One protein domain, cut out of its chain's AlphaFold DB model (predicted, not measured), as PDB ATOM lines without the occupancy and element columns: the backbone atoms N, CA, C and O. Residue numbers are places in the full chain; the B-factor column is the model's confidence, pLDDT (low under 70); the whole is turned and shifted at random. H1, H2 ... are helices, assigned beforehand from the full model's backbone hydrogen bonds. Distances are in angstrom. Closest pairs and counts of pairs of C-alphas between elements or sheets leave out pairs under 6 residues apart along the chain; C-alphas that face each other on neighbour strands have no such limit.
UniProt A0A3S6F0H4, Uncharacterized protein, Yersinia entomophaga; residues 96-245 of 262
ATOM      1  N   ASN A  96     301.712 345.690 306.448       91.88
ATOM      2  CA  ASN A  96     301.541 347.072 305.999       91.88
ATOM      3  C   ASN A  96     300.975 347.952 307.113       91.88
ATOM      4  O   ASN A  96     301.511 349.025 307.364       91.88
ATOM      5  N   PHE A  97     299.959 347.465 307.824       91.00
ATOM      6  CA  PHE A  97     299.380 348.176 308.955       91.00
ATOM      7  C   PHE A  97     300.416 348.426 310.065       91.00
ATOM      8  O   PHE A  97     300.548 349.544 310.558       91.00
ATOM      9  N   ILE A  98     301.211 347.415 310.427       93.12
ATOM     10  CA  ILE A  98     302.297 347.583 311.403       93.12
ATOM     11  C   ILE A  98     303.331 348.597 310.912       93.12
ATOM     12  O   ILE A  98     303.738 349.464 311.681       93.12
ATOM     13  N   ASN A  99     303.711 348.548 309.637       94.25
ATOM     14  CA  ASN A  99     304.636 349.515 309.052       94.25
ATOM     15  C   ASN A  99     304.077 350.945 309.078       94.25
ATOM     16  O   ASN A  99     304.840 351.891 309.242       94.25
ATOM     17  N   GLU A 100     302.766 351.127 308.933       94.06
ATOM     18  CA  GLU A 100     302.127 352.435 309.103       94.06
ATOM     19  C   GLU A 100     302.228 352.930 310.549       94.06
ATOM     20  O   GLU A 100     302.589 354.086 310.758       94.06
ATOM     21  N   ILE A 101     301.993 352.066 311.544       95.88
ATOM     22  CA  ILE A 101     302.180 352.416 312.961       95.88
ATOM     23  C   ILE A 101     303.642 352.765 313.256       95.88
ATOM     24  O   ILE A 101     303.898 353.764 313.929       95.88
ATOM     25  N   VAL A 102     304.599 351.990 312.736       96.62
ATOM     26  CA  VAL A 102     306.037 352.287 312.859       96.62
ATOM     27  C   VAL A 102     306.329 353.673 312.288       96.62
ATOM     28  O   VAL A 102     306.854 354.516 313.007       96.62
ATOM     29  N   LYS A 103     305.901 353.952 311.050       96.81
ATOM     30  CA  LYS A 103     306.104 355.255 310.400       96.81
ATOM     31  C   LYS A 103     305.484 356.402 311.186       96.81
ATOM     32  O   LYS A 103     306.141 357.415 311.379       96.81
ATOM     33  N   LEU A 104     304.243 356.265 311.654       97.44
ATOM     34  CA  LEU A 104     303.595 357.300 312.464       97.44
ATOM     35  C   LEU A 104     304.350 357.537 313.774       97.44
ATOM     36  O   LEU A 104     304.526 358.680 314.185       97.44
ATOM     37  N   THR A 105     304.846 356.474 314.404       96.81
ATOM     38  CA  THR A 105     305.624 356.581 315.643       96.81
ATOM     39  C   THR A 105     306.995 357.221 315.398       96.81
ATOM     40  O   THR A 105     307.447 358.040 316.196       96.81
ATOM     41  N   GLU A 106     307.652 356.910 314.281       96.81
ATOM     42  CA  GLU A 106     308.889 357.571 313.854       96.81
ATOM     43  C   GLU A 106     308.653 359.047 313.518       96.81
ATOM     44  O   GLU A 106     309.461 359.896 313.886       96.81
ATOM     45  N   ILE A 107     307.538 359.381 312.862       96.81
ATOM     46  CA  ILE A 107     307.136 360.769 312.603       96.81
ATOM     47  C   ILE A 107     306.913 361.501 313.928       96.81
ATOM     48  O   ILE A 107     307.463 362.583 314.097       96.81
ATOM     49  N   LEU A 108     306.199 360.901 314.887       96.81
ATOM     50  CA  LEU A 108     306.023 361.464 316.230       96.81
ATOM     51  C   LEU A 108     307.371 361.718 316.917       96.81
ATOM     52  O   LEU A 108     307.602 362.809 317.432       96.81
ATOM     53  N   SER A 109     308.272 360.733 316.889       95.69
ATOM     54  CA  SER A 109     309.625 360.868 317.437       95.69
ATOM     55  C   SER A 109     310.378 362.030 316.786       95.69
ATOM     56  O   SER A 109     310.938 362.874 317.476       95.69
ATOM     57  N   ASN A 110     310.337 362.120 315.458       94.62
ATOM     58  CA  ASN A 110     310.990 363.194 314.716       94.62
ATOM     59  C   ASN A 110     310.362 364.569 314.985       94.62
ATOM     60  O   ASN A 110     311.080 365.567 314.976       94.62
ATOM     61  N   CYS A 111     309.046 364.644 315.201       92.31
ATOM     62  CA  CYS A 111     308.365 365.879 315.589       92.31
ATOM     63  C   CYS A 111     308.833 366.346 316.965       92.31
ATOM     64  O   CYS A 111     309.236 367.496 317.084       92.31
ATOM     65  N   LEU A 112     308.912 365.436 317.942       93.00
ATOM     66  CA  LEU A 112     309.470 365.733 319.264       93.00
ATOM     67  C   LEU A 112     310.917 366.242 319.187       93.00
ATOM     68  O   LEU A 112     311.279 367.163 319.914       93.00
ATOM     69  N   ASP A 113     311.742 365.661 318.311       92.25
ATOM     70  CA  ASP A 113     313.148 366.057 318.145       92.25
ATOM     71  C   ASP A 113     313.308 367.421 317.454       92.25
ATOM     72  O   ASP A 113     314.264 368.147 317.722       92.25
ATOM     73  N   LYS A 114     312.400 367.763 316.534       90.81
ATOM     74  CA  LYS A 114     312.476 368.974 315.696       90.81
ATOM     75  C   LYS A 114     311.535 370.088 316.140       90.81
ATOM     76  O   LYS A 114     311.388 371.078 315.421       90.81
ATOM     77  N   ASN A 115     310.873 369.925 317.276       91.12
ATOM     78  CA  ASN A 115     309.933 370.907 317.771       91.12
ATOM     79  C   ASN A 115     310.675 372.224 318.077       91.12
ATOM     80  O   ASN A 115     311.567 372.236 318.924       91.12
ATOM     81  N   PRO A 116     310.324 373.347 317.423       88.25
ATOM     82  CA  PRO A 116     311.058 374.604 317.566       88.25
ATOM     83  C   PRO A 116     310.934 375.225 318.964       88.25
ATOM     84  O   PRO A 116     311.722 376.098 319.319       88.25
ATOM     85  N   LEU A 117     309.947 374.793 319.752       88.75
ATOM     86  CA  LEU A 117     309.732 375.232 321.130       88.75
ATOM     87  C   LEU A 117     310.559 374.411 322.134       88.75
ATOM     88  O   LEU A 117     310.612 374.753 323.316       88.75
ATOM     89  N   ILE A 118     311.214 373.340 321.675       86.81
ATOM     90  CA  ILE A 118     311.993 372.416 322.494       86.81
ATOM     91  C   ILE A 118     313.466 372.538 322.102       86.81
ATOM     92  O   ILE A 118     313.854 372.261 320.974       86.81
ATOM     93  N   ILE A 119     314.314 372.935 323.053       81.94
ATOM     94  CA  ILE A 119     315.764 373.048 322.819       81.94
ATOM     95  C   ILE A 119     316.405 371.658 322.709       81.94
ATOM     96  O   ILE A 119     317.240 371.418 321.844       81.94
ATOM     97  N   ASP A 120     316.026 370.751 323.611       90.88
ATOM     98  CA  ASP A 120     316.477 369.363 323.624       90.88
ATOM     99  C   ASP A 120     315.378 368.478 324.218       90.88
ATOM    100  O   ASP A 120     314.887 368.719 325.329       90.88
ATOM    101  N   ARG A 121     314.992 367.447 323.463       91.38
ATOM    102  CA  ARG A 121     313.910 366.523 323.816       91.38
ATOM    103  C   ARG A 121     314.161 365.822 325.147       91.38
ATOM    104  O   ARG A 121     313.292 365.803 326.016       91.38
ATOM    105  N   THR A 122     315.353 365.257 325.332       89.00
ATOM    106  CA  THR A 122     315.677 364.472 326.534       89.00
ATOM    107  C   THR A 122     315.718 365.364 327.771       89.00
ATOM    108  O   THR A 122     315.238 364.992 328.847       89.00
ATOM    109  N   TYR A 123     316.302 366.549 327.627       90.06
ATOM    110  CA  TYR A 123     316.402 367.550 328.667       90.06
ATOM    111  C   TYR A 123     315.023 368.056 329.081       90.06
ATOM    112  O   TYR A 123     314.780 368.150 330.280       90.06
ATOM    113  N   LEU A 124     314.108 368.308 328.139       92.50
ATOM    114  CA  LEU A 124     312.764 368.803 328.442       92.50
ATOM    115  C   LEU A 124     312.016 367.879 329.409       92.50
ATOM    116  O   LEU A 124     311.565 368.317 330.467       92.50
ATOM    117  N   PHE A 125     311.919 366.589 329.087       93.69
ATOM    118  CA  PHE A 125     311.177 365.645 329.926       93.69
ATOM    119  C   PHE A 125     311.859 365.406 331.280       93.69
ATOM    120  O   PHE A 125     311.187 365.259 332.303       93.69
ATOM    121  N   LYS A 126     313.199 365.437 331.324       92.75
ATOM    122  CA  LYS A 126     313.949 365.425 332.593       92.75
ATOM    123  C   LYS A 126     313.697 366.688 333.414       92.75
ATOM    124  O   LYS A 126     313.583 366.607 334.636       92.75
ATOM    125  N   TRP A 127     313.613 367.841 332.761       93.00
ATOM    126  CA  TRP A 127     313.348 369.121 333.399       93.00
ATOM    127  C   TRP A 127     311.940 369.164 333.990       93.00
ATOM    128  O   TRP A 127     311.810 369.537 335.153       93.00
ATOM    129  N   PHE A 128     310.917 368.687 333.270       94.69
ATOM    130  CA  PHE A 128     309.569 368.549 333.828       94.69
ATOM    131  C   PHE A 128     309.557 367.665 335.083       94.69
ATOM    132  O   PHE A 128     309.015 368.072 336.110       94.69
ATOM    133  N   ASN A 129     310.220 366.499 335.047       94.12
ATOM    134  CA  ASN A 129     310.355 365.648 336.236       94.12
ATOM    135  C   ASN A 129     311.010 366.413 337.392       94.12
ATOM    136  O   ASN A 129     310.479 366.424 338.497       94.12
ATOM    137  N   LYS A 130     312.128 367.104 337.140       93.31
ATOM    138  CA  LYS A 130     312.847 367.874 338.164       93.31
ATOM    139  C   LYS A 130     311.990 368.989 338.769       93.31
ATOM    140  O   LYS A 130     312.029 369.190 339.981       93.31
ATOM    141  N   GLN A 131     311.216 369.703 337.949       92.81
ATOM    142  CA  GLN A 131     310.293 370.726 338.438       92.81
ATOM    143  C   GLN A 131     309.264 370.132 339.398       92.81
ATOM    144  O   GLN A 131     309.059 370.674 340.484       92.81
ATOM    145  N   MET A 132     308.666 368.998 339.036       94.19
ATOM    146  CA  MET A 132     307.680 368.347 339.892       94.19
ATOM    147  C   MET A 132     308.288 367.784 341.169       94.19
ATOM    148  O   MET A 132     307.717 368.010 342.228       94.19
ATOM    149  N   VAL A 133     309.468 367.158 341.103       92.75
ATOM    150  CA  VAL A 133     310.198 366.708 342.302       92.75
ATOM    151  C   VAL A 133     310.388 367.872 343.274       92.75
ATOM    152  O   VAL A 133     309.965 367.775 344.417       92.75
ATOM    153  N   SER A 134     310.889 369.022 342.808       89.88
ATOM    154  CA  SER A 134     311.098 370.195 343.677       89.88
ATOM    155  C   SER A 134     309.811 370.764 344.294       89.88
ATOM    156  O   SER A 134     309.842 371.441 345.324       89.88
ATOM    157  N   LYS A 135     308.663 370.515 343.656       90.38
ATOM    158  CA  LYS A 135     307.345 370.896 344.167       90.38
ATOM    159  C   LYS A 135     306.840 369.880 345.195       90.38
ATOM    160  O   LYS A 135     306.303 370.284 346.224       90.38
ATOM    161  N   PHE A 136     307.051 368.593 344.941       91.19
ATOM    162  CA  PHE A 136     306.671 367.494 345.826       91.19
ATOM    163  C   PHE A 136     307.563 367.378 347.065       91.19
ATOM    164  O   PHE A 136     307.067 366.991 348.108       91.19
ATOM    165  N   GLU A 137     308.821 367.824 347.008       86.69
ATOM    166  CA  GLU A 137     309.673 367.992 348.200       86.69
ATOM    167  C   GLU A 137     309.068 368.959 349.233       86.69
ATOM    168  O   GLU A 137     309.417 368.910 350.406       86.69
ATOM    169  N   LYS A 138     308.182 369.868 348.802       84.06
ATOM    170  CA  LYS A 138     307.504 370.823 349.690       84.06
ATOM    171  C   LYS A 138     306.121 370.339 350.110       84.06
ATOM    172  O   LYS A 138     305.730 370.537 351.253       84.06
ATOM    173  N   ASN A 139     305.391 369.741 349.172       82.25
ATOM    174  CA  ASN A 139     304.012 369.290 349.334       82.25
ATOM    175  C   ASN A 139     303.921 367.842 348.847       82.25
ATOM    176  O   ASN A 139     303.514 367.598 347.706       82.25
ATOM    177  N   HIS A 140     304.384 366.918 349.685       84.50
ATOM    178  CA  HIS A 140     304.461 365.499 349.363       84.50
ATOM    179  C   HIS A 140     303.110 364.947 348.870       84.50
ATOM    180  O   HIS A 140     302.082 365.238 349.484       84.50
ATOM    181  N   PRO A 141     303.086 364.186 347.762       89.12
ATOM    182  CA  PRO A 141     301.869 363.556 347.267       89.12
ATOM    183  C   PRO A 141     301.482 362.365 348.152       89.12
ATOM    184  O   PRO A 141     302.345 361.578 348.541       89.12
ATOM    185  N   ALA A 142     300.183 362.210 348.422       87.06
ATOM    186  CA  ALA A 142     299.673 361.080 349.199       87.06
ATOM    187  C   ALA A 142     299.575 359.794 348.360       87.06
ATOM    188  O   ALA A 142     299.683 358.687 348.882       87.06
ATOM    189  N   ASP A 143     299.351 359.932 347.051       90.12
ATOM    190  CA  ASP A 143     299.232 358.818 346.116       90.12
ATOM    191  C   ASP A 143     299.613 359.217 344.674       90.12
ATOM    192  O   ASP A 143     299.970 360.361 344.370       90.12
ATOM    193  N   GLU A 144     299.538 358.256 343.747       91.00
ATOM    194  CA  GLU A 144     299.785 358.514 342.323       91.00
ATOM    195  C   GLU A 144     298.767 359.481 341.698       91.00
ATOM    196  O   GLU A 144     299.089 360.175 340.729       91.00
ATOM    197  N   TYR A 145     297.540 359.541 342.220       91.62
ATOM    198  CA  TYR A 145     296.504 360.424 341.691       91.62
ATOM    199  C   TYR A 145     296.870 361.894 341.923       91.62
ATOM    200  O   TYR A 145     296.724 362.716 341.008       91.62
ATOM    201  N   ASP A 146     297.420 362.222 343.091       91.94
ATOM    202  CA  ASP A 146     297.942 363.555 343.386       91.94
ATOM    203  C   ASP A 146     299.092 363.942 342.448       91.94
ATOM    204  O   ASP A 146     299.121 365.069 341.937       91.94
ATOM    205  N   ILE A 147     299.989 362.997 342.135       93.69
ATOM    206  CA  ILE A 147     301.065 363.218 341.158       93.69
ATOM    207  C   ILE A 147     300.474 363.580 339.798       93.69
ATOM    208  O   ILE A 147     300.813 364.623 339.233       93.69
ATOM    209  N   TRP A 148     299.560 362.755 339.281       94.81
ATOM    210  CA  TRP A 148     298.897 363.000 338.002       94.81
ATOM    211  C   TRP A 148     298.236 364.375 337.957       94.81
ATOM    212  O   TRP A 148     298.436 365.136 337.009       94.81
ATOM    213  N   LYS A 149     297.473 364.718 338.995       94.56
ATOM    214  CA  LYS A 149     296.755 365.990 339.098       94.56
ATOM    215  C   LYS A 149     297.702 367.185 339.035       94.56
ATOM    216  O   LYS A 149     297.431 368.139 338.303       94.56
ATOM    217  N   GLU A 150     298.809 367.152 339.770       93.94
ATOM    218  CA  GLU A 150     299.770 368.254 339.785       93.94
ATOM    219  C   GLU A 150     300.614 368.321 338.502       93.94
ATOM    220  O   GLU A 150     300.877 369.422 338.014       93.94
ATOM    221  N   CYS A 151     300.957 367.181 337.894       95.19
ATOM    222  CA  CYS A 151     301.629 367.120 336.592       95.19
ATOM    223  C   CYS A 151     300.741 367.633 335.446       95.19
ATOM    224  O   CYS A 151     301.227 368.327 334.559       95.19
ATOM    225  N   ILE A 152     299.432 367.360 335.465       94.88
ATOM    226  CA  ILE A 152     298.484 367.907 334.477       94.88
ATOM    227  C   ILE A 152     298.374 369.431 334.626       94.88
ATOM    228  O   ILE A 152     298.381 370.159 333.635       94.88
ATOM    229  N   LYS A 153     298.315 369.935 335.867       93.94
ATOM    230  CA  LYS A 153     298.243 371.378 336.156       93.94
ATOM    231  C   LYS A 153     299.510 372.151 335.795       93.94
ATOM    232  O   LYS A 153     299.428 373.370 335.669       93.94
ATOM    233  N   LYS A 154     300.659 371.479 335.650       93.56
ATOM    234  CA  LYS A 154     301.912 372.110 335.205       93.56
ATOM    235  C   LYS A 154     301.721 372.839 333.875       93.56
ATOM    236  O   LYS A 154     302.350 373.870 333.667       93.56
ATOM    237  N   PHE A 155     300.873 372.306 332.997       92.62
ATOM    238  CA  PHE A 155     300.625 372.886 331.686       92.62
ATOM    239  C   PHE A 155     299.641 374.058 331.766       92.62
ATOM    240  O   PHE A 155     298.441 373.891 332.034       92.62
ATOM    241  N   THR A 156     300.161 375.260 331.522       91.38
ATOM    242  CA  THR A 156     299.385 376.506 331.483       91.38
ATOM    243  C   THR A 156     298.889 376.794 330.069       91.38
ATOM    244  O   THR A 156     299.406 376.254 329.097       91.38
ATOM    245  N   ASN A 157     297.878 377.656 329.928       88.25
ATOM    246  CA  ASN A 157     297.286 377.958 328.617       88.25
ATOM    247  C   ASN A 157     298.292 378.566 327.618       88.25
ATOM    248  O   ASN A 157     298.090 378.434 326.416       88.25
ATOM    249  N   ASP A 158     299.375 379.179 328.101       86.62
ATOM    250  CA  ASP A 158     300.449 379.725 327.259       86.62
ATOM    251  C   ASP A 158     301.305 378.624 326.605       86.62
ATOM    252  O   ASP A 158     301.982 378.869 325.610       86.62
ATOM    253  N   GLU A 159     301.260 377.398 327.134       88.00
ATOM    254  CA  GLU A 159     301.971 376.232 326.603       88.00
ATOM    255  C   GLU A 159     301.096 375.387 325.656       88.00
ATOM    256  O   GLU A 159     301.484 374.278 325.297       88.00
ATOM    257  N   LEU A 160     299.926 375.882 325.229       87.69
ATOM    258  CA  LEU A 160     298.982 375.153 324.360       87.69
ATOM    259  C   LEU A 160     299.558 374.771 322.984       87.69
ATOM    260  O   LEU A 160     299.052 373.859 322.340       87.69
ATOM    261  N   SER A 161     300.586 375.468 322.508       90.12
ATOM    262  CA  SER A 161     301.256 375.153 321.241       90.12
ATOM    263  C   SER A 161     302.436 374.192 321.410       90.12
ATOM    264  O   SER A 161     303.024 373.773 320.415       90.12
ATOM    265  N   LEU A 162     302.796 373.825 322.649       90.31
ATOM    266  CA  LEU A 162     304.032 373.099 322.937       90.31
ATOM    267  C   LEU A 162     304.075 371.718 322.281       90.31
ATOM    268  O   LEU A 162     305.116 371.349 321.752       90.31
ATOM    269  N   PHE A 163     302.967 370.971 322.316       93.88
ATOM    270  CA  PHE A 163     302.874 369.619 321.751       93.88
ATOM    271  C   PHE A 163     301.710 369.463 320.763       93.88
ATOM    272  O   PHE A 163     301.181 368.368 320.590       93.88
ATOM    273  N   GLU A 164     301.238 370.552 320.153       91.69
ATOM    274  CA  GLU A 164     300.049 370.529 319.289       91.69
ATOM    275  C   GLU A 164     300.177 369.505 318.144       91.69
ATOM    276  O   GLU A 164     299.297 368.664 317.949       91.69
ATOM    277  N   ASN A 165     301.316 369.509 317.447       92.62
ATOM    278  CA  ASN A 165     301.579 368.597 316.332       92.62
ATOM    279  C   ASN A 165     301.746 367.145 316.804       92.62
ATOM    280  O   ASN A 165     301.238 366.208 316.189       92.62
ATOM    281  N   GLU A 166     302.450 366.949 317.914       94.56
ATOM    282  CA  GLU A 166     302.711 365.647 318.517       94.56
ATOM    283  C   GLU A 166     301.426 364.992 319.012       94.56
ATOM    284  O   GLU A 166     301.244 363.783 318.853       94.56
ATOM    285  N   VAL A 167     300.506 365.781 319.570       95.06
ATOM    286  CA  VAL A 167     299.186 365.299 319.974       95.06
ATOM    287  C   VAL A 167     298.359 364.888 318.766       95.06
ATOM    288  O   VAL A 167     297.749 363.826 318.828       95.06
ATOM    289  N   ALA A 168     298.384 365.641 317.663       94.56
ATOM    290  CA  ALA A 168     297.667 365.258 316.445       94.56
ATOM    291  C   ALA A 168     298.166 363.915 315.874       94.56
ATOM    292  O   ALA A 168     297.376 363.063 315.471       94.56
ATOM    293  N   ILE A 169     299.480 363.673 315.892       96.12
ATOM    294  CA  ILE A 169     300.043 362.382 315.461       96.12
ATOM    295  C   ILE A 169     299.704 361.276 316.469       96.12
ATOM    296  O   ILE A 169     299.373 360.154 316.082       96.12
ATOM    297  N   THR A 170     299.761 361.584 317.767       96.25
ATOM    298  CA  THR A 170     299.390 360.640 318.830       96.25
ATOM    299  C   THR A 170     297.921 360.236 318.717       96.25
ATOM    300  O   THR A 170     297.614 359.057 318.869       96.25
ATOM    301  N   GLU A 171     297.025 361.170 318.394       95.38
ATOM    302  CA  GLU A 171     295.611 360.907 318.115       95.38
ATOM    303  C   GLU A 171     295.447 359.854 317.020       95.38
ATOM    304  O   GLU A 171     294.812 358.823 317.243       95.38
ATOM    305  N   GLU A 172     296.085 360.070 315.868       95.62
ATOM    306  CA  GLU A 172     296.015 359.156 314.727       95.62
ATOM    307  C   GLU A 172     296.529 357.753 315.092       95.62
ATOM    308  O   GLU A 172     295.919 356.742 314.735       95.62
ATOM    309  N   ILE A 173     297.621 357.668 315.862       96.06
ATOM    310  CA  ILE A 173     298.156 356.390 316.356       96.06
ATOM    311  C   ILE A 173     297.150 355.701 317.287       96.06
ATOM    312  O   ILE A 173     296.878 354.508 317.123       96.06
ATOM    313  N   LEU A 174     296.593 356.430 318.259       95.44
ATOM    314  CA  LEU A 174     295.635 355.892 319.228       95.44
ATOM    315  C   LEU A 174     294.375 355.371 318.536       95.44
ATOM    316  O   LEU A 174     293.938 354.257 318.836       95.44
ATOM    317  N   LEU A 175     293.832 356.132 317.584       94.12
ATOM    318  CA  LEU A 175     292.665 355.740 316.795       94.12
ATOM    319  C   LEU A 175     292.942 354.462 316.003       94.12
ATOM    320  O   LEU A 175     292.189 353.492 316.113       94.12
ATOM    321  N   ARG A 176     294.052 354.409 315.261       94.12
ATOM    322  CA  ARG A 176     294.408 353.216 314.482       94.12
ATOM    323  C   ARG A 176     294.578 351.989 315.360       94.12
ATOM    324  O   ARG A 176     294.056 350.939 315.008       94.12
ATOM    325  N   ILE A 177     295.265 352.115 316.498       94.69
ATOM    326  CA  ILE A 177     295.459 351.004 317.440       94.69
ATOM    327  C   ILE A 177     294.127 350.550 318.046       94.69
ATOM    328  O   ILE A 177     293.908 349.348 318.220       94.69
ATOM    329  N   HIS A 178     293.233 351.486 318.363       93.06
ATOM    330  CA  HIS A 178     291.925 351.183 318.929       93.06
ATOM    331  C   HIS A 178     291.081 350.303 317.995       93.06
ATOM    332  O   HIS A 178     290.521 349.304 318.451       93.06
ATOM    333  N   PHE A 179     291.051 350.616 316.696       91.56
ATOM    334  CA  PHE A 179     290.246 349.892 315.701       91.56
ATOM    335  C   PHE A 179     290.827 348.541 315.249       91.56
ATOM    336  O   PHE A 179     290.218 347.856 314.425       91.56
ATOM    337  N   ILE A 180     291.972 348.110 315.786       91.94
ATOM    338  CA  ILE A 180     292.504 346.771 315.510       91.94
ATOM    339  C   ILE A 180     291.606 345.719 316.176       91.94
ATOM    340  O   ILE A 180     291.405 345.736 317.390       91.94
ATOM    341  N   VAL A 181     291.101 344.770 315.388       89.31
ATOM    342  CA  VAL A 181     290.281 343.650 315.889       89.31
ATOM    343  C   VAL A 181     291.148 342.534 316.483       89.31
ATOM    344  O   VAL A 181     290.787 341.940 317.493       89.31
ATOM    345  N   ASP A 182     292.292 342.253 315.861       91.19
ATOM    346  CA  ASP A 182     293.245 341.229 316.298       91.19
ATOM    347  C   ASP A 182     294.040 341.713 317.527       91.19
ATOM    348  O   ASP A 182     294.836 342.652 317.443       91.19
ATOM    349  N   GLU A 183     293.832 341.072 318.678       91.56
ATOM    350  CA  GLU A 183     294.498 341.444 319.931       91.56
ATOM    351  C   GLU A 183     296.019 341.233 319.901       91.56
ATOM    352  O   GLU A 183     296.750 342.043 320.474       91.56
ATOM    353  N   ASP A 184     296.528 340.233 319.176       91.81
ATOM    354  CA  ASP A 184     297.972 340.016 319.037       91.81
ATOM    355  C   ASP A 184     298.603 341.113 318.177       91.81
ATOM    356  O   ASP A 184     299.715 341.585 318.439       91.81
ATOM    357  N   LEU A 185     297.904 341.541 317.123       92.44
ATOM    358  CA  LEU A 185     298.332 342.669 316.300       92.44
ATOM    359  C   LEU A 185     298.280 343.983 317.093       92.44
ATOM    360  O   LEU A 185     299.215 344.785 317.025       92.44
ATOM    361  N   LYS A 186     297.233 344.177 317.902       94.75
ATOM    362  CA  LYS A 186     297.075 345.338 318.787       94.75
ATOM    363  C   LYS A 186     298.179 345.397 319.837       94.75
ATOM    364  O   LYS A 186     298.791 346.448 320.022       94.75
ATOM    365  N   ALA A 187     298.484 344.277 320.489       94.06
ATOM    366  CA  ALA A 187     299.575 344.173 321.451       94.06
ATOM    367  C   ALA A 187     300.935 344.477 320.802       94.06
ATOM    368  O   ALA A 187     301.726 345.233 321.371       94.06
ATOM    369  N   ARG A 188     301.179 343.970 319.585       94.38
ATOM    370  CA  ARG A 188     302.388 344.283 318.806       94.38
ATOM    371  C   ARG A 188     302.505 345.770 318.478       94.38
ATOM    372  O   ARG A 188     303.548 346.358 318.752       94.38
ATOM    373  N   ALA A 189     301.442 346.393 317.970       95.75
ATOM    374  CA  ALA A 189     301.421 347.826 317.669       95.75
ATOM    375  C   ALA A 189     301.701 348.679 318.921       95.75
ATOM    376  O   ALA A 189     302.545 349.576 318.895       95.75
ATOM    377  N   ARG A 190     301.067 348.340 320.053       96.19
ATOM    378  CA  ARG A 190     301.333 348.969 321.355       96.19
ATOM    379  C   ARG A 190     302.787 348.780 321.793       96.19
ATOM    380  O   ARG A 190     303.391 349.714 322.306       96.19
ATOM    381  N   GLY A 191     303.355 347.590 321.599       95.50
ATOM    382  CA  GLY A 191     304.751 347.284 321.919       95.50
ATOM    383  C   GLY A 191     305.744 348.116 321.106       95.50
ATOM    384  O   GLY A 191     306.669 348.684 321.680       95.50
ATOM    385  N   ILE A 192     305.511 348.253 319.798       95.38
ATOM    386  CA  ILE A 192     306.323 349.085 318.896       95.38
ATOM    387  C   ILE A 192     306.312 350.541 319.352       95.38
ATOM    388  O   ILE A 192     307.375 351.125 319.562       95.38
ATOM    389  N   PHE A 193     305.120 351.100 319.580       96.88
ATOM    390  CA  PHE A 193     304.986 352.467 320.072       96.88
ATOM    391  C   PHE A 193     305.774 352.672 321.368       96.88
ATOM    392  O   PHE A 193     306.525 353.637 321.511       96.88
ATOM    393  N   LYS A 194     305.662 351.712 322.297       95.94
ATOM    394  CA  LYS A 194     306.373 351.767 323.573       95.94
ATOM    395  C   LYS A 194     307.889 351.628 323.461       95.94
ATOM    396  O   LYS A 194     308.585 352.078 324.371       95.94
ATOM    397  N   GLY A 195     308.373 350.959 322.418       94.56
ATOM    398  CA  GLY A 195     309.795 350.785 322.148       94.56
ATOM    399  C   GLY A 195     310.450 352.046 321.588       94.56
ATOM    400  O   GLY A 195     311.621 352.279 321.862       94.56
ATOM    401  N   ILE A 196     309.698 352.864 320.844       94.94
ATOM    402  CA  ILE A 196     310.207 354.092 320.215       94.94
ATOM    403  C   ILE A 196     310.017 355.311 321.128       94.94
ATOM    404  O   ILE A 196     310.936 356.113 321.277       94.94
ATOM    405  N   ILE A 197     308.843 355.456 321.756       95.62
ATOM    406  CA  ILE A 197     308.541 356.577 322.658       95.62
ATOM    407  C   ILE A 197     308.679 356.110 324.104       95.62
ATOM    408  O   ILE A 197     307.965 355.208 324.560       95.62
ATOM    409  N   THR A 198     309.599 356.725 324.843       94.69
ATOM    410  CA  THR A 198     309.950 356.312 326.206       94.69
ATOM    411  C   THR A 198     308.815 356.581 327.193       94.69
ATOM    412  O   THR A 198     307.957 357.430 326.968       94.69
ATOM    413  N   ASN A 199     308.805 355.890 328.337       95.50
ATOM    414  CA  ASN A 199     307.731 356.081 329.315       95.50
ATOM    415  C   ASN A 199     307.612 357.528 329.820       95.50
ATOM    416  O   ASN A 199     306.500 358.016 329.979       95.50
ATOM    417  N   ASN A 200     308.738 358.213 330.040       94.12
ATOM    418  CA  ASN A 200     308.724 359.608 330.487       94.12
ATOM    419  C   ASN A 200     308.057 360.517 329.451       94.12
ATOM    420  O   ASN A 200     307.254 361.370 329.809       94.12
ATOM    421  N   GLU A 201     308.353 360.305 328.172       94.81
ATOM    422  CA  GLU A 201     307.744 361.056 327.071       94.81
ATOM    423  C   GLU A 201     306.244 360.788 326.993       94.81
ATOM    424  O   GLU A 201     305.454 361.729 326.965       94.81
ATOM    425  N   ARG A 202     305.839 359.511 327.044       96.06
ATOM    426  CA  ARG A 202     304.422 359.121 327.037       96.06
ATOM    427  C   ARG A 202     303.663 359.723 328.217       96.06
ATOM    428  O   ARG A 202     302.562 360.216 328.020       96.06
ATOM    429  N   PHE A 203     304.251 359.717 329.414       96.62
ATOM    430  CA  PHE A 203     303.640 360.296 330.612       96.62
ATOM    431  C   PHE A 203     303.382 361.796 330.449       96.62
ATOM    432  O   PHE A 203     302.269 362.263 330.668       96.62
ATOM    433  N   TRP A 204     304.383 362.556 330.003       96.00
ATOM    434  CA  TRP A 204     304.236 364.001 329.831       96.00
ATOM    435  C   TRP A 204     303.316 364.380 328.669       96.00
ATOM    436  O   TRP A 204     302.538 365.327 328.805       96.00
ATOM    437  N   LEU A 205     303.343 363.618 327.571       95.62
ATOM    438  CA  LEU A 205     302.362 363.740 326.492       95.62
ATOM    439  C   LEU A 205     300.947 363.443 326.995       95.62
ATOM    440  O   LEU A 205     300.016 364.174 326.674       95.62
ATOM    441  N   GLU A 206     300.769 362.421 327.831       96.44
ATOM    442  CA  GLU A 206     299.475 362.109 328.438       96.44
ATOM    443  C   GLU A 206     298.993 363.226 329.370       96.44
ATOM    444  O   GLU A 206     297.832 363.629 329.284       96.44
ATOM    445  N   CYS A 207     299.861 363.775 330.226       95.94
ATOM    446  CA  CYS A 207     299.522 364.923 331.070       95.94
ATOM    447  C   CYS A 207     299.056 366.119 330.231       95.94
ATOM    448  O   CYS A 207     298.060 366.762 330.569       95.94
ATOM    449  N   TYR A 208     299.745 366.386 329.122       96.06
ATOM    450  CA  TYR A 208     299.387 367.445 328.189       96.06
ATOM    451  C   TYR A 208     298.038 367.184 327.498       96.06
ATOM    452  O   TYR A 208     297.167 368.054 327.483       96.06
ATOM    453  N   ILE A 209     297.815 365.968 326.988       95.88
ATOM    454  CA  ILE A 209     296.545 365.563 326.364       95.88
ATOM    455  C   ILE A 209     295.394 365.699 327.362       95.88
ATOM    456  O   ILE A 209     294.366 366.291 327.045       95.88
ATOM    457  N   ARG A 210     295.568 365.228 328.600       94.94
ATOM    458  CA  ARG A 210     294.558 365.358 329.662       94.94
ATOM    459  C   ARG A 210     294.243 366.813 330.006       94.94
ATOM    460  O   ARG A 210     293.136 367.092 330.462       94.94
ATOM    461  N   ARG A 211     295.190 367.735 329.796       94.88
ATOM    462  CA  ARG A 211     294.990 369.167 330.026       94.88
ATOM    463  C   ARG A 211     294.207 369.841 328.898       94.88
ATOM    464  O   ARG A 211     293.312 370.628 329.202       94.88
ATOM    465  N   PHE A 212     294.552 369.565 327.639       94.00
ATOM    466  CA  PHE A 212     294.082 370.362 326.496       94.00
ATOM    467  C   PHE A 212     293.214 369.609 325.485       94.00
ATOM    468  O   PHE A 212     292.470 370.248 324.748       94.00
ATOM    469  N   ASN A 213     293.260 368.277 325.448       88.31
ATOM    470  CA  ASN A 213     292.554 367.469 324.456       88.31
ATOM    471  C   ASN A 213     291.726 366.352 325.119       88.31
ATOM    472  O   ASN A 213     292.078 365.171 325.123       88.31
ATOM    473  N   PHE A 214     290.591 366.755 325.697       85.81
ATOM    474  CA  PHE A 214     289.684 365.868 326.430       85.81
ATOM    475  C   PHE A 214     289.152 364.669 325.611       85.81
ATOM    476  O   PHE A 214     289.110 363.571 326.171       85.81
ATOM    477  N   PRO A 215     288.790 364.800 324.315       89.69
ATOM    478  CA  PRO A 215     288.353 363.660 323.500       89.69
ATOM    479  C   PRO A 215     289.340 362.483 323.476       89.69
ATOM    480  O   PRO A 215     288.926 361.327 323.586       89.69
ATOM    481  N   LEU A 216     290.649 362.757 323.413       91.00
ATOM    482  CA  LEU A 216     291.679 361.712 323.382       91.00
ATOM    483  C   LEU A 216     291.800 360.932 324.696       91.00
ATOM    484  O   LEU A 216     292.274 359.795 324.694       91.00
ATOM    485  N   VAL A 217     291.365 361.511 325.819       91.62
ATOM    486  CA  VAL A 217     291.465 360.876 327.143       91.62
ATOM    487  C   VAL A 217     290.701 359.550 327.187       91.62
ATOM    488  O   VAL A 217     291.121 358.625 327.882       91.62
ATOM    489  N   HIS A 218     289.625 359.416 326.403       91.06
ATOM    490  CA  HIS A 218     288.909 358.150 326.260       91.06
ATOM    491  C   HIS A 218     289.782 357.058 325.623       91.06
ATOM    492  O   HIS A 218     289.848 355.941 326.128       91.06
ATOM    493  N   PHE A 219     290.502 357.367 324.543       91.81
ATOM    494  CA  PHE A 219     291.373 356.385 323.891       91.81
ATOM    495  C   PHE A 219     292.582 356.019 324.754       91.81
ATOM    496  O   PHE A 219     293.000 354.860 324.770       91.81
ATOM    497  N   LEU A 220     293.099 356.981 325.522       92.25
ATOM    498  CA  LEU A 220     294.152 356.741 326.506       92.25
ATOM    499  C   LEU A 220     293.685 355.800 327.624       92.25
ATOM    500  O   LEU A 220     294.407 354.870 327.970       92.25
ATOM    501  N   SER A 221     292.466 355.966 328.150       88.81
ATOM    502  CA  SER A 221     291.953 355.090 329.215       88.81
ATOM    503  C   SER A 221     291.696 353.653 328.745       88.81
ATOM    504  O   SER A 221     291.882 352.711 329.516       88.81
ATOM    505  N   LEU A 222     291.358 353.459 327.465       90.06
ATOM    506  CA  LEU A 222     291.267 352.133 326.838       90.06
ATOM    507  C   LEU A 222     292.633 351.456 326.651       90.06
ATOM    508  O   LEU A 222     292.714 350.238 326.457       90.06
ATOM    509  N   TRP A 223     293.719 352.223 326.710       92.06
ATOM    510  CA  TRP A 223     295.083 351.720 326.719       92.06
ATOM    511  C   TRP A 223     295.702 351.903 328.108       92.06
ATOM    512  O   TRP A 223     296.592 352.717 328.320       92.06
ATOM    513  N   ASN A 224     295.298 351.030 329.034       85.12
ATOM    514  CA  ASN A 224     295.720 350.983 330.444       85.12
ATOM    515  C   ASN A 224     297.231 351.072 330.740       85.12
ATOM    516  O   ASN A 224     297.628 351.271 331.879       85.12
ATOM    517  N   SER A 225     298.078 350.858 329.742       90.94
ATOM    518  CA  SER A 225     299.529 350.808 329.867       90.94
ATOM    519  C   SER A 225     300.220 351.782 328.915       90.94
ATOM    520  O   SER A 225     301.385 351.564 328.573       90.94
ATOM    521  N   PHE A 226     299.502 352.807 328.438       94.31
ATOM    522  CA  PHE A 226     300.049 353.863 327.592       94.31
ATOM    523  C   PHE A 226     301.224 354.547 328.287       94.31
ATOM    524  O   PHE A 226     302.331 354.551 327.755       94.31
ATOM    525  N   SER A 227     301.033 355.021 329.514       95.06
ATOM    526  CA  SER A 227     302.111 355.519 330.361       95.06
ATOM    527  C   SER A 227     301.921 355.074 331.811       95.06
ATOM    528  O   SER A 227     300.837 354.649 332.207       95.06
ATOM    529  N   ILE A 228     303.006 355.116 332.580       94.38
ATOM    530  CA  ILE A 228     302.999 354.954 334.037       94.38
ATOM    531  C   ILE A 228     303.713 356.145 334.665       94.38
ATOM    532  O   ILE A 228     304.562 356.762 334.008       94.38
ATOM    533  N   VAL A 229     303.411 356.439 335.930       93.81
ATOM    534  CA  VAL A 229     304.106 357.491 336.679       93.81
ATOM    535  C   VAL A 229     305.618 357.221 336.641       93.81
ATOM    536  O   VAL A 229     306.055 356.109 336.951       93.81
ATOM    537  N   PRO A 230     306.447 358.193 336.212       94.56
ATOM    538  CA  PRO A 230     307.893 358.056 336.232       94.56
ATOM    539  C   PRO A 230     308.387 357.690 337.626       94.56
ATOM    540  O   PRO A 230     307.983 358.317 338.602       94.56
ATOM    541  N   LYS A 231     309.333 356.748 337.707       91.25
ATOM    542  CA  LYS A 231     309.882 356.292 338.991       91.25
ATOM    543  C   LYS A 231     310.394 357.449 339.866       91.25
ATOM    544  O   LYS A 231     310.155 357.500 341.060       91.25
ATOM    545  N   THR A 232     311.010 358.448 339.233       91.12
ATOM    546  CA  THR A 232     311.492 359.667 339.904       91.12
ATOM    547  C   THR A 232     310.404 360.458 340.632       91.12
ATOM    548  O   THR A 232     310.728 361.254 341.499       91.12
ATOM    549  N   LEU A 233     309.141 360.310 340.224       90.44
ATOM    550  CA  LEU A 233     307.993 360.949 340.860       90.44
ATOM    551  C   LEU A 233     307.287 359.989 341.818       90.44
ATOM    552  O   LEU A 233     306.871 360.428 342.882       90.44
ATOM    553  N   SER A 234     307.181 358.698 341.481       89.62
ATOM    554  CA  SER A 234     306.573 357.704 342.380       89.62
ATOM    555  C   SER A 234     307.351 357.556 343.686       89.62
ATOM    556  O   SER A 234     306.744 357.410 344.737       89.62
ATOM    557  N   ASP A 235     308.682 357.661 343.630       88.50
ATOM    558  CA  ASP A 235     309.556 357.588 344.808       88.50
ATOM    559  C   ASP A 235     309.341 358.778 345.782       88.50
ATOM    560  O   ASP A 235     309.899 358.780 346.875       88.50
ATOM    561  N   MET A 236     308.543 359.790 345.406       86.12
ATOM    562  CA  MET A 236     308.190 360.940 346.255       86.12
ATOM    563  C   MET A 236     306.928 360.720 347.100       86.12
ATOM    564  O   MET A 236     306.627 361.568 347.943       86.12
ATOM    565  N   ILE A 237     306.173 359.645 346.849       85.94
ATOM    566  CA  ILE A 237     304.994 359.290 347.647       85.94
ATOM    567  C   ILE A 237     305.486 358.877 349.033       85.94
ATOM    568  O   ILE A 237     306.359 358.017 349.149       85.94
ATOM    569  N   ILE A 238     304.947 359.505 350.078       70.38
ATOM    570  CA  ILE A 238     305.272 359.107 351.448       70.38
ATOM    571  C   ILE A 238     304.669 357.725 351.690       70.38
ATOM    572  O   ILE A 238     303.478 357.505 351.473       70.38
ATOM    573  N   ASP A 239     305.498 356.788 352.143       64.00
ATOM    574  CA  ASP A 239     305.009 355.493 352.596       64.00
ATOM    575  C   ASP A 239     304.118 355.716 353.824       64.00
ATOM    576  O   ASP A 239     304.537 356.387 354.768       64.00
ATOM    577  N   LYS A 240     302.886 355.194 353.829       57.44
ATOM    578  CA  LYS A 240     301.909 355.474 354.901       57.44
ATOM    579  C   LYS A 240     302.442 355.144 356.301       57.44
ATOM    580  O   LYS A 240     302.107 355.840 357.253       57.44
ATOM    581  N   GLU A 241     303.317 354.144 356.417       56.44
ATOM    582  CA  GLU A 241     304.008 353.805 357.670       56.44
ATOM    583  C   GLU A 241     304.962 354.916 358.146       56.44
ATOM    584  O   GLU A 241     305.084 355.172 359.342       56.44
ATOM    585  N   LEU A 242     305.622 355.616 357.221       57.66
ATOM    586  CA  LEU A 242     306.505 356.740 357.530       57.66
ATOM    587  C   LEU A 242     305.701 357.981 357.946       57.66
ATOM    588  O   LEU A 242     306.152 358.757 358.784       57.66
ATOM    589  N   GLU A 243     304.507 358.164 357.383       56.78
ATOM    590  CA  GLU A 243     303.594 359.259 357.724       56.78
ATOM    591  C   GLU A 243     303.017 359.102 359.144       56.78
ATOM    592  O   GLU A 243     303.024 360.066 359.916       56.78
ATOM    593  N   GLU A 244     302.611 357.882 359.523       57.75
ATOM    594  CA  GLU A 244     302.210 357.537 360.897       57.75
ATOM    595  C   GLU A 244     303.376 357.718 361.883       57.75
ATOM    596  O   GLU A 244     303.211 358.356 362.925       57.75
ATOM    597  N   PHE A 245     304.585 357.276 361.516       61.50
ATOM    598  CA  PHE A 245     305.794 357.455 362.327       61.50
ATOM    599  C   PHE A 245     306.170 358.935 362.539       61.50
ATOM    600  O   PHE A 245     306.523 359.345 363.646       61.50
TER     601      PHE A 245
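AT A GLANCE: This is residues 96 to 245 of the 262 residues of an uncharacterized protein of Yersinia entomophaga (UniProt A0A3S6F0H4). A three-helix bundle, H1, H4 and H5, makes one end of the domain; H6 lies near the middle, with H7 folded back from it onto H4. H2, H3 and H8 form a looser group toward the other end, where H9 touches no helix. The printed part has 150 residues with nine named helices, H1 to H9 along the chain, and no named strand; the class is all helix. The whole is compact, with a radius of gyration of the C-alphas of 16.4 A, yet elongated, spanning 57 by 36 by 25 A.

IN THESE COORDINATES: H1, residues 96 to 114, begins with C-alpha 96 at (301.541, 347.072, 305.999) and is 26.3 A long. H2 is residues 121 to 136, 23.2 A; H3, 144 to 153; H4, 164 to 178, 21.0 A; H5, 183 to 196, 20.2 A. H6, residues 199 to 212, begins at (307.731, 356.081, 329.315); H7 is 214 to 222, H8 231 to 234, and H9 240 to 245.

HOW THE PARTS SIT: H1, H4 and H5 form an up and down bundle, each running against the one before. H1 touches H4 at a shallow tilt of 19 degrees, closest C-alphas Leu 108 and Glu 166, 5.8 A. H4 and H5 are a helical hairpin. H7 touches H4, C-alphas Leu 174 and Phe 219 being closest at 6.3 A. H3 touches H6 at a steep tilt of 60 degrees, closest C-alphas Ile 152 and Cys 207, 4.6 A. H8 touches H2, residues 129 to 133 alone, closest C-alphas Val 133 and Leu 233, 6.3 A. Every O i to N i+4 pair is within hydrogen-bond range in H1 to H6 and H9; H7 has 3 of 5, and H8 is too short.

THE WHOLE: C-alphas 96 and 245, the farthest apart, are 57.4 A apart. The printed part has no cut and no long link. Residues 239 to 245 have pLDDT under 70.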